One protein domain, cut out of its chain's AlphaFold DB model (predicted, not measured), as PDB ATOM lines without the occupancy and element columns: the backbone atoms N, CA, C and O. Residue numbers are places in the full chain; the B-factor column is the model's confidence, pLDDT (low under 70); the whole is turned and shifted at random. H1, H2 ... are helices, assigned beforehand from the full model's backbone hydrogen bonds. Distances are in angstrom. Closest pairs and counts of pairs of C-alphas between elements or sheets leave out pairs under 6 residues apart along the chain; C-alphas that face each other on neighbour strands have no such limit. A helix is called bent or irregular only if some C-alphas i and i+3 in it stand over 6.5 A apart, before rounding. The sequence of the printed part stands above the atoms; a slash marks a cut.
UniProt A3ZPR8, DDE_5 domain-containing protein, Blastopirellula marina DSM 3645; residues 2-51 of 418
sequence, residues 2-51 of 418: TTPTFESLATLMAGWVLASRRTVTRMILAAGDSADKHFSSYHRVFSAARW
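This is residues 2 to 51 of the 418 residues of the protein "DDE_5 domain-containing protein" of Blastopirellula marina DSM 3645 (UniProt A3ZPR8). One long helix, H1, has two shorter helices, H2 and H3, packed across one side of it, H3 over its earlier part and H2 over its later part. The 50 printed residues hold three named helices, H1, H2, H3 along the chain, and no named strand: all helix. The whole is compact, with a radius of gyration of the C-alphas of 9.7 A, and elongated, spanning 28 by 18 by 17 A.

H1, residues 3 to 18, runs 23.0 A from C-alpha 3 at (25.348, 14.009, -13.379). H2, residues 24 to 34, is 14.0 A long and irregular: C-alphas 30 and 33 are 9.2 A apart. H3, residues 39 to 47, runs 12.8 A to C-alpha 47 at (11.662, 6.020, -6.932).

H1 touches H2 with residues 11 to 18 alone, about perpendicular at 76 degrees; the closest C-alphas, of Gly 15 and Met 27, are 4.2 A apart. H1 touches H3 with residues 5 to 12 alone, about perpendicular at 81 degrees; the closest C-alphas, of Ser 8 and Tyr 42, are 6.1 A apart. H2 and H3 touch at a steep tilt of 54 degrees, opposite ways; the closest C-alphas, of Val 24 and His 43, are 6.6 A apart. Every O i to N i+4 pair is within hydrogen-bond range in H1, 5 of 7 in H2 and 4 of 5 in H3.

The C-alphas farthest apart, of Thr 2 and Ser 20, are 28.7 A apart. The printed part has no cut, both links are tight, and no printed residue is under 70 in pLDDT.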
ATOM      1  N   THR A   2      23.634  13.372  -8.826       91.62
ATOM      2  CA  THR A   2      24.727  12.948  -9.724       91.62
ATOM      3  C   THR A   2      24.436  13.392 -11.156       91.62
ATOM      4  O   THR A   2      23.262  13.481 -11.526       91.62
ATOM      5  N   THR A   3      25.475  13.619 -11.962       92.62
ATOM      6  CA  THR A   3      25.348  14.009 -13.379       92.62
ATOM      7  C   THR A   3      24.421  13.072 -14.167       92.62
ATOM      8  O   THR A   3      23.448  13.568 -14.732       92.62
ATOM      9  N   PRO A   4      24.548  11.727 -14.073       93.31
ATOM     10  CA  PRO A   4      23.672  10.828 -14.831       93.31
ATOM     11  C   PRO A   4      22.197  10.897 -14.412       93.31
ATOM     12  O   PRO A   4      21.304  10.670 -15.228       93.31
ATOM     13  N   THR A   5      21.924  11.194 -13.133       94.81
ATOM     14  CA  THR A   5      20.546  11.377 -12.642       94.81
ATOM     15  C   THR A   5      19.959  12.680 -13.171       94.81
ATOM     16  O   THR A   5      18.782  12.715 -13.518       94.81
ATOM     17  N   PHE A   6      20.768  13.742 -13.215       94.81
ATOM     18  CA  PHE A   6      20.346  15.038 -13.730       94.81
ATOM     19  C   PHE A   6      20.022  14.967 -15.223       94.81
ATOM     20  O   PHE A   6      18.955  15.420 -15.614       94.81
ATOM     21  N   GLU A   7      20.866  14.322 -16.029       95.31
ATOM     22  CA  GLU A   7      20.594  14.082 -17.453       95.31
ATOM     23  C   GLU A   7      19.275  13.333 -17.653       95.31
ATOM     24  O   GLU A   7      18.410  13.779 -18.397       95.31
ATOM     25  N   SER A   8      19.059  12.236 -16.914       96.88
ATOM     26  CA  SER A   8      17.801  11.489 -17.004       96.88
ATOM     27  C   SER A   8      16.590  12.306 -16.544       96.88
ATOM     28  O   SER A   8      15.500  12.131 -17.086       96.88
ATOM     29  N   LEU A   9      16.753  13.199 -15.562       95.69
ATOM     30  CA  LEU A   9      15.704  14.139 -15.169       95.69
ATOM     31  C   LEU A   9      15.440  15.172 -16.274       95.69
ATOM     32  O   LEU A   9      14.280  15.455 -16.547       95.69
ATOM     33  N   ALA A  10      16.477  15.699 -16.926       95.06
ATOM     34  CA  ALA A  10      16.347  16.636 -18.039       95.06
ATOM     35  C   ALA A  10      15.612  15.996 -19.228       95.06
ATOM     36  O   ALA A  10      14.643  16.577 -19.717       95.06
ATOM     37  N   THR A  11      15.976  14.764 -19.604       95.94
ATOM     38  CA  THR A  11      15.246  13.964 -20.601       95.94
ATOM     39  C   THR A  11      13.774  13.815 -20.218       95.94
ATOM     40  O   THR A  11      12.887  14.039 -21.042       95.94
ATOM     41  N   LEU A  12      13.486  13.486 -18.952       96.56
ATOM     42  CA  LEU A  12      12.111  13.355 -18.470       96.56
ATOM     43  C   LEU A  12      11.344  14.676 -18.493       96.56
ATOM     44  O   LEU A  12      10.172  14.659 -18.842       96.56
ATOM     45  N   MET A  13      11.968  15.803 -18.144       95.19
ATOM     46  CA  MET A  13      11.332  17.124 -18.194       95.19
ATOM     47  C   MET A  13      11.024  17.543 -19.635       95.19
ATOM     48  O   MET A  13       9.914  17.998 -19.900       95.19
ATOM     49  N   ALA A  14      11.949  17.325 -20.574       93.31
ATOM     50  CA  ALA A  14      11.706  17.566 -21.997       93.31
ATOM     51  C   ALA A  14      10.554  16.692 -22.523       93.31
ATOM     52  O   ALA A  14       9.611  17.195 -23.136       93.31
ATOM     53  N   GLY A  15      10.565  15.398 -22.188       94.75
ATOM     54  CA  GLY A  15       9.465  14.488 -22.492       94.75
ATOM     55  C   GLY A  15       8.144  14.897 -21.833       94.75
ATOM     56  O   GLY A  15       7.087  14.760 -22.437       94.75
ATOM     57  N   TRP A  16       8.173  15.451 -20.619       95.69
ATOM     58  CA  TRP A  16       6.984  15.926 -19.901       95.69
ATOM     59  C   TRP A  16       6.296  17.079 -20.627       95.69
ATOM     60  O   TRP A  16       5.070  17.084 -20.741       95.69
ATOM     61  N   VAL A  17       7.079  18.032 -21.140       94.56
ATOM     62  CA  VAL A  17       6.573  19.161 -21.932       94.56
ATOM     63  C   VAL A  17       5.803  18.655 -23.156       94.56
ATOM     64  O   VAL A  17       4.734  19.185 -23.461       94.56
ATOM     65  N   LEU A  18       6.304  17.610 -23.819       92.44
ATOM     66  CA  LEU A  18       5.773  17.086 -25.082       92.44
ATOM     67  C   LEU A  18       4.698  15.995 -24.919       92.44
ATOM     68  O   LEU A  18       3.906  15.769 -25.831       92.44
ATOM     69  N   ALA A  19       4.648  15.302 -23.783       92.69
ATOM     70  CA  ALA A  19       3.771  14.150 -23.611       92.69
ATOM     71  C   ALA A  19       2.282  14.536 -23.536       92.69
ATOM     72  O   ALA A  19       1.882  15.425 -22.785       92.69
ATOM     73  N   SER A  20       1.435  13.774 -24.238       86.50
ATOM     74  CA  SER A  20      -0.030  13.902 -24.173       86.50
ATOM     75  C   SER A  20      -0.617  13.473 -22.825       86.50
ATOM     76  O   SER A  20      -1.651  13.980 -22.402       86.50
ATOM     77  N   ARG A  21       0.066  12.560 -22.125       90.25
ATOM     78  CA  ARG A  21      -0.229  12.145 -20.750       90.25
ATOM     79  C   ARG A  21       1.070  12.044 -19.962       90.25
ATOM     80  O   ARG A  21       2.054  11.510 -20.455       90.25
ATOM     81  N   ARG A  22       1.087  12.510 -18.721       92.12
ATOM     82  CA  ARG A  22       2.280  12.762 -17.915       92.12
ATOM     83  C   ARG A  22       2.539  11.595 -16.964       92.12
ATOM     84  O   ARG A  22       2.674  11.738 -15.751       92.12
ATOM     85  N   THR A  23       2.643  10.400 -17.549       93.94
ATOM     86  CA  THR A  23       3.248   9.223 -16.902       93.94
ATOM     87  C   THR A  23       4.713   9.098 -17.321       93.94
ATOM     88  O   THR A  23       5.074   9.501 -18.421       93.94
ATOM     89  N   VAL A  24       5.566   8.503 -16.478       94.75
ATOM     90  CA  VAL A  24       7.008   8.352 -16.776       94.75
ATOM     91  C   VAL A  24       7.243   7.656 -18.121       94.75
ATOM     92  O   VAL A  24       8.044   8.121 -18.919       94.75
ATOM     93  N   THR A  25       6.489   6.600 -18.425       95.12
ATOM     94  CA  THR A  25       6.575   5.894 -19.713       95.12
ATOM     95  C   THR A  25       6.211   6.774 -20.906       95.12
ATOM     96  O   THR A  25       6.865   6.707 -21.938       95.12
ATOM     97  N   ARG A  26       5.202   7.640 -20.772       95.81
ATOM     98  CA  ARG A  26       4.815   8.578 -21.830       95.81
ATOM     99  C   ARG A  26       5.822   9.715 -21.990       95.81
ATOM    100  O   ARG A  26       6.030  10.149 -23.113       95.81
ATOM    101  N   MET A  27       6.485  10.139 -20.911       95.94
ATOM    102  CA  MET A  27       7.610  11.082 -20.984       95.94
ATOM    103  C   MET A  27       8.792  10.472 -21.738       95.94
ATOM    104  O   MET A  27       9.358  11.135 -22.595       95.94
ATOM    105  N   ILE A  28       9.134   9.208 -21.460       95.88
ATOM    106  CA  ILE A  28      10.185   8.474 -22.185       95.88
ATOM    107  C   ILE A  28       9.849   8.414 -23.678       95.88
ATOM    108  O   ILE A  28      10.669   8.803 -24.499       95.88
ATOM    109  N   LEU A  29       8.623   8.002 -24.022       95.25
ATOM    110  CA  LEU A  29       8.173   7.941 -25.416       95.25
ATOM    111  C   LEU A  29       8.230   9.310 -26.105       95.25
ATOM    112  O   LEU A  29       8.668   9.402 -27.244       95.25
ATOM    113  N   ALA A  30       7.812  10.373 -25.418       93.56
ATOM    114  CA  ALA A  30       7.832  11.728 -25.965       93.56
ATOM    115  C   ALA A  30       9.251  12.309 -26.101       93.56
ATOM    116  O   ALA A  30       9.479  13.161 -26.955       93.56
ATOM    117  N   ALA A  31      10.204  11.859 -25.281       92.19
ATOM    118  CA  ALA A  31      11.605  12.267 -25.375       92.19
ATOM    119  C   ALA A  31      12.351  11.619 -26.562       92.19
ATOM    120  O   ALA A  31      13.399  12.133 -26.973       92.19
ATOM    121  N   GLY A  32      11.814  10.527 -27.121       89.94
ATOM    122  CA  GLY A  32      12.359   9.832 -28.291       89.94
ATOM    123  C   GLY A  32      13.793   9.352 -28.068       89.94
ATOM    124  O   GLY A  32      14.119   8.857 -26.992       89.94
ATOM    125  N   ASP A  33      14.665   9.564 -29.057       88.81
ATOM    126  CA  ASP A  33      16.078   9.139 -29.024       88.81
ATOM    127  C   ASP A  33      16.874   9.725 -27.850       88.81
ATOM    128  O   ASP A  33      17.901   9.182 -27.456       88.81
ATOM    129  N   SER A  34      16.398  10.825 -27.255       88.56
ATOM    130  CA  SER A  34      17.018  11.413 -26.059       88.56
ATOM    131  C   SER A  34      16.851  10.522 -24.821       88.56
ATOM    132  O   SER A  34      17.459  10.789 -23.783       88.56
ATOM    133  N   ALA A  35      15.977   9.512 -24.895       93.62
ATOM    134  CA  ALA A  35      15.751   8.519 -23.864       93.62
ATOM    135  C   ALA A  35      16.460   7.187 -24.180       93.62
ATOM    136  O   ALA A  35      15.831   6.143 -24.315       93.62
ATOM    137  N   ASP A  36      17.789   7.228 -24.229       93.81
ATOM    138  CA  ASP A  36      18.691   6.137 -24.639       93.81
ATOM    139  C   ASP A  36      18.920   5.033 -23.581       93.81
ATOM    140  O   ASP A  36      19.325   3.914 -23.893       93.81
ATOM    141  N   LYS A  37      18.658   5.321 -22.303       94.56
ATOM    142  CA  LYS A  37      18.775   4.350 -21.198       94.56
ATOM    143  C   LYS A  37      17.578   3.391 -21.135       94.56
ATOM    144  O   LYS A  37      16.451   3.730 -21.483       94.56
ATOM    145  N   HIS A  38      17.780   2.220 -20.525       95.50
ATOM    146  CA  HIS A  38      16.680   1.303 -20.200       95.50
ATOM    147  C   HIS A  38      15.584   2.006 -19.368       95.50
ATOM    148  O   HIS A  38      15.891   2.692 -18.388       95.50
ATOM    149  N   PHE A  39      14.300   1.797 -19.700       94.75
ATOM    150  CA  PHE A  39      13.162   2.552 -19.139       94.75
ATOM    151  C   PHE A  39      13.139   2.605 -17.600       94.75
ATOM    152  O   PHE A  39      12.773   3.614 -16.991       94.75
ATOM    153  N   SER A  40      13.570   1.523 -16.945       95.62
ATOM    154  CA  SER A  40      13.632   1.428 -15.482       95.62
ATOM    155  C   SER A  40      14.558   2.472 -14.844       95.62
ATOM    156  O   SER A  40      14.291   2.914 -13.725       95.62
ATOM    157  N   SER A  41      15.599   2.931 -15.546       95.75
ATOM    158  CA  SER A  41      16.504   3.993 -15.086       95.75
ATOM    159  C   SER A  41      15.771   5.320 -14.889       95.75
ATOM    160  O   SER A  41      15.968   5.988 -13.873       95.75
ATOM    161  N   TYR A  42      14.834   5.657 -15.776       96.62
ATOM    162  CA  TYR A  42      14.006   6.858 -15.652       96.62
ATOM    163  C   TYR A  42      13.000   6.761 -14.501       96.62
ATOM    164  O   TYR A  42      12.831   7.705 -13.734       96.62
ATOM    165  N   HIS A  43      12.388   5.592 -14.291       96.25
ATOM    166  CA  HIS A  43      11.552   5.371 -13.105       96.25
ATOM    167  C   HIS A  43      12.352   5.530 -11.802       96.25
ATOM    168  O   HIS A  43      11.845   6.096 -10.824       96.25
ATOM    169  N   ARG A  44      13.613   5.073 -11.793       96.12
ATOM    170  CA  ARG A  44      14.523   5.192 -10.647       96.12
ATOM    171  C   ARG A  44      14.882   6.633 -10.316       96.12
ATOM    172  O   ARG A  44      15.129   6.880  -9.136       96.12
ATOM    173  N   VAL A  45      14.822   7.578 -11.262       96.81
ATOM    174  CA  VAL A  45      14.964   9.019 -10.965       96.81
ATOM    175  C   VAL A  45      14.010   9.407  -9.835       96.81
ATOM    176  O   VAL A  45      14.436   9.970  -8.830       96.81
ATOM    177  N   PHE A  46      12.739   9.018  -9.920       96.31
ATOM    178  CA  PHE A  46      11.759   9.343  -8.885       96.31
ATOM    179  C   PHE A  46      11.756   8.344  -7.722       96.31
ATOM    180  O   PHE A  46      11.692   8.758  -6.564       96.31
ATOM    181  N   SER A  47      11.851   7.036  -7.981       95.50
ATOM    182  CA  SER A  47      11.662   6.020  -6.932       95.50
ATOM    183  C   SER A  47      12.889   5.776  -6.045       95.50
ATOM    184  O   SER A  47      12.727   5.500  -4.858       95.50
ATOM    185  N   ALA A  48      14.110   5.898  -6.577       95.06
ATOM    186  CA  ALA A  48      15.312   5.369  -5.922       95.06
ATOM    187  C   ALA A  48      16.476   6.365  -5.824       95.06
ATOM    188  O   ALA A  48      17.177   6.369  -4.810       95.06
ATOM    189  N   ALA A  49      16.662   7.227  -6.827       95.44
ATOM    190  CA  ALA A  49      17.831   8.089  -6.944       95.44
ATOM    191  C   ALA A  49      17.997   9.039  -5.745       95.44
ATOM    192  O   ALA A  49      17.030   9.450  -5.084       95.44
ATOM    193  N   ARG A  50      19.257   9.391  -5.460       94.25
ATOM    194  CA  ARG A  50      19.656  10.234  -4.324       94.25
ATOM    195  C   ARG A  50      19.619  11.719  -4.707       94.25
ATOM    196  O   ARG A  50      20.607  12.288  -5.166       94.25
ATOM    197  N   TRP A  51      18.469  12.350  -4.496       95.50
ATOM    198  CA  TRP A  51      18.287  13.802  -4.576       95.50
ATOM    199  C   TRP A  51      17.158  14.265  -3.643       95.50
ATOM    200  O   TRP A  51      16.351  13.455  -3.173       95.50
TER     201      TRP A  51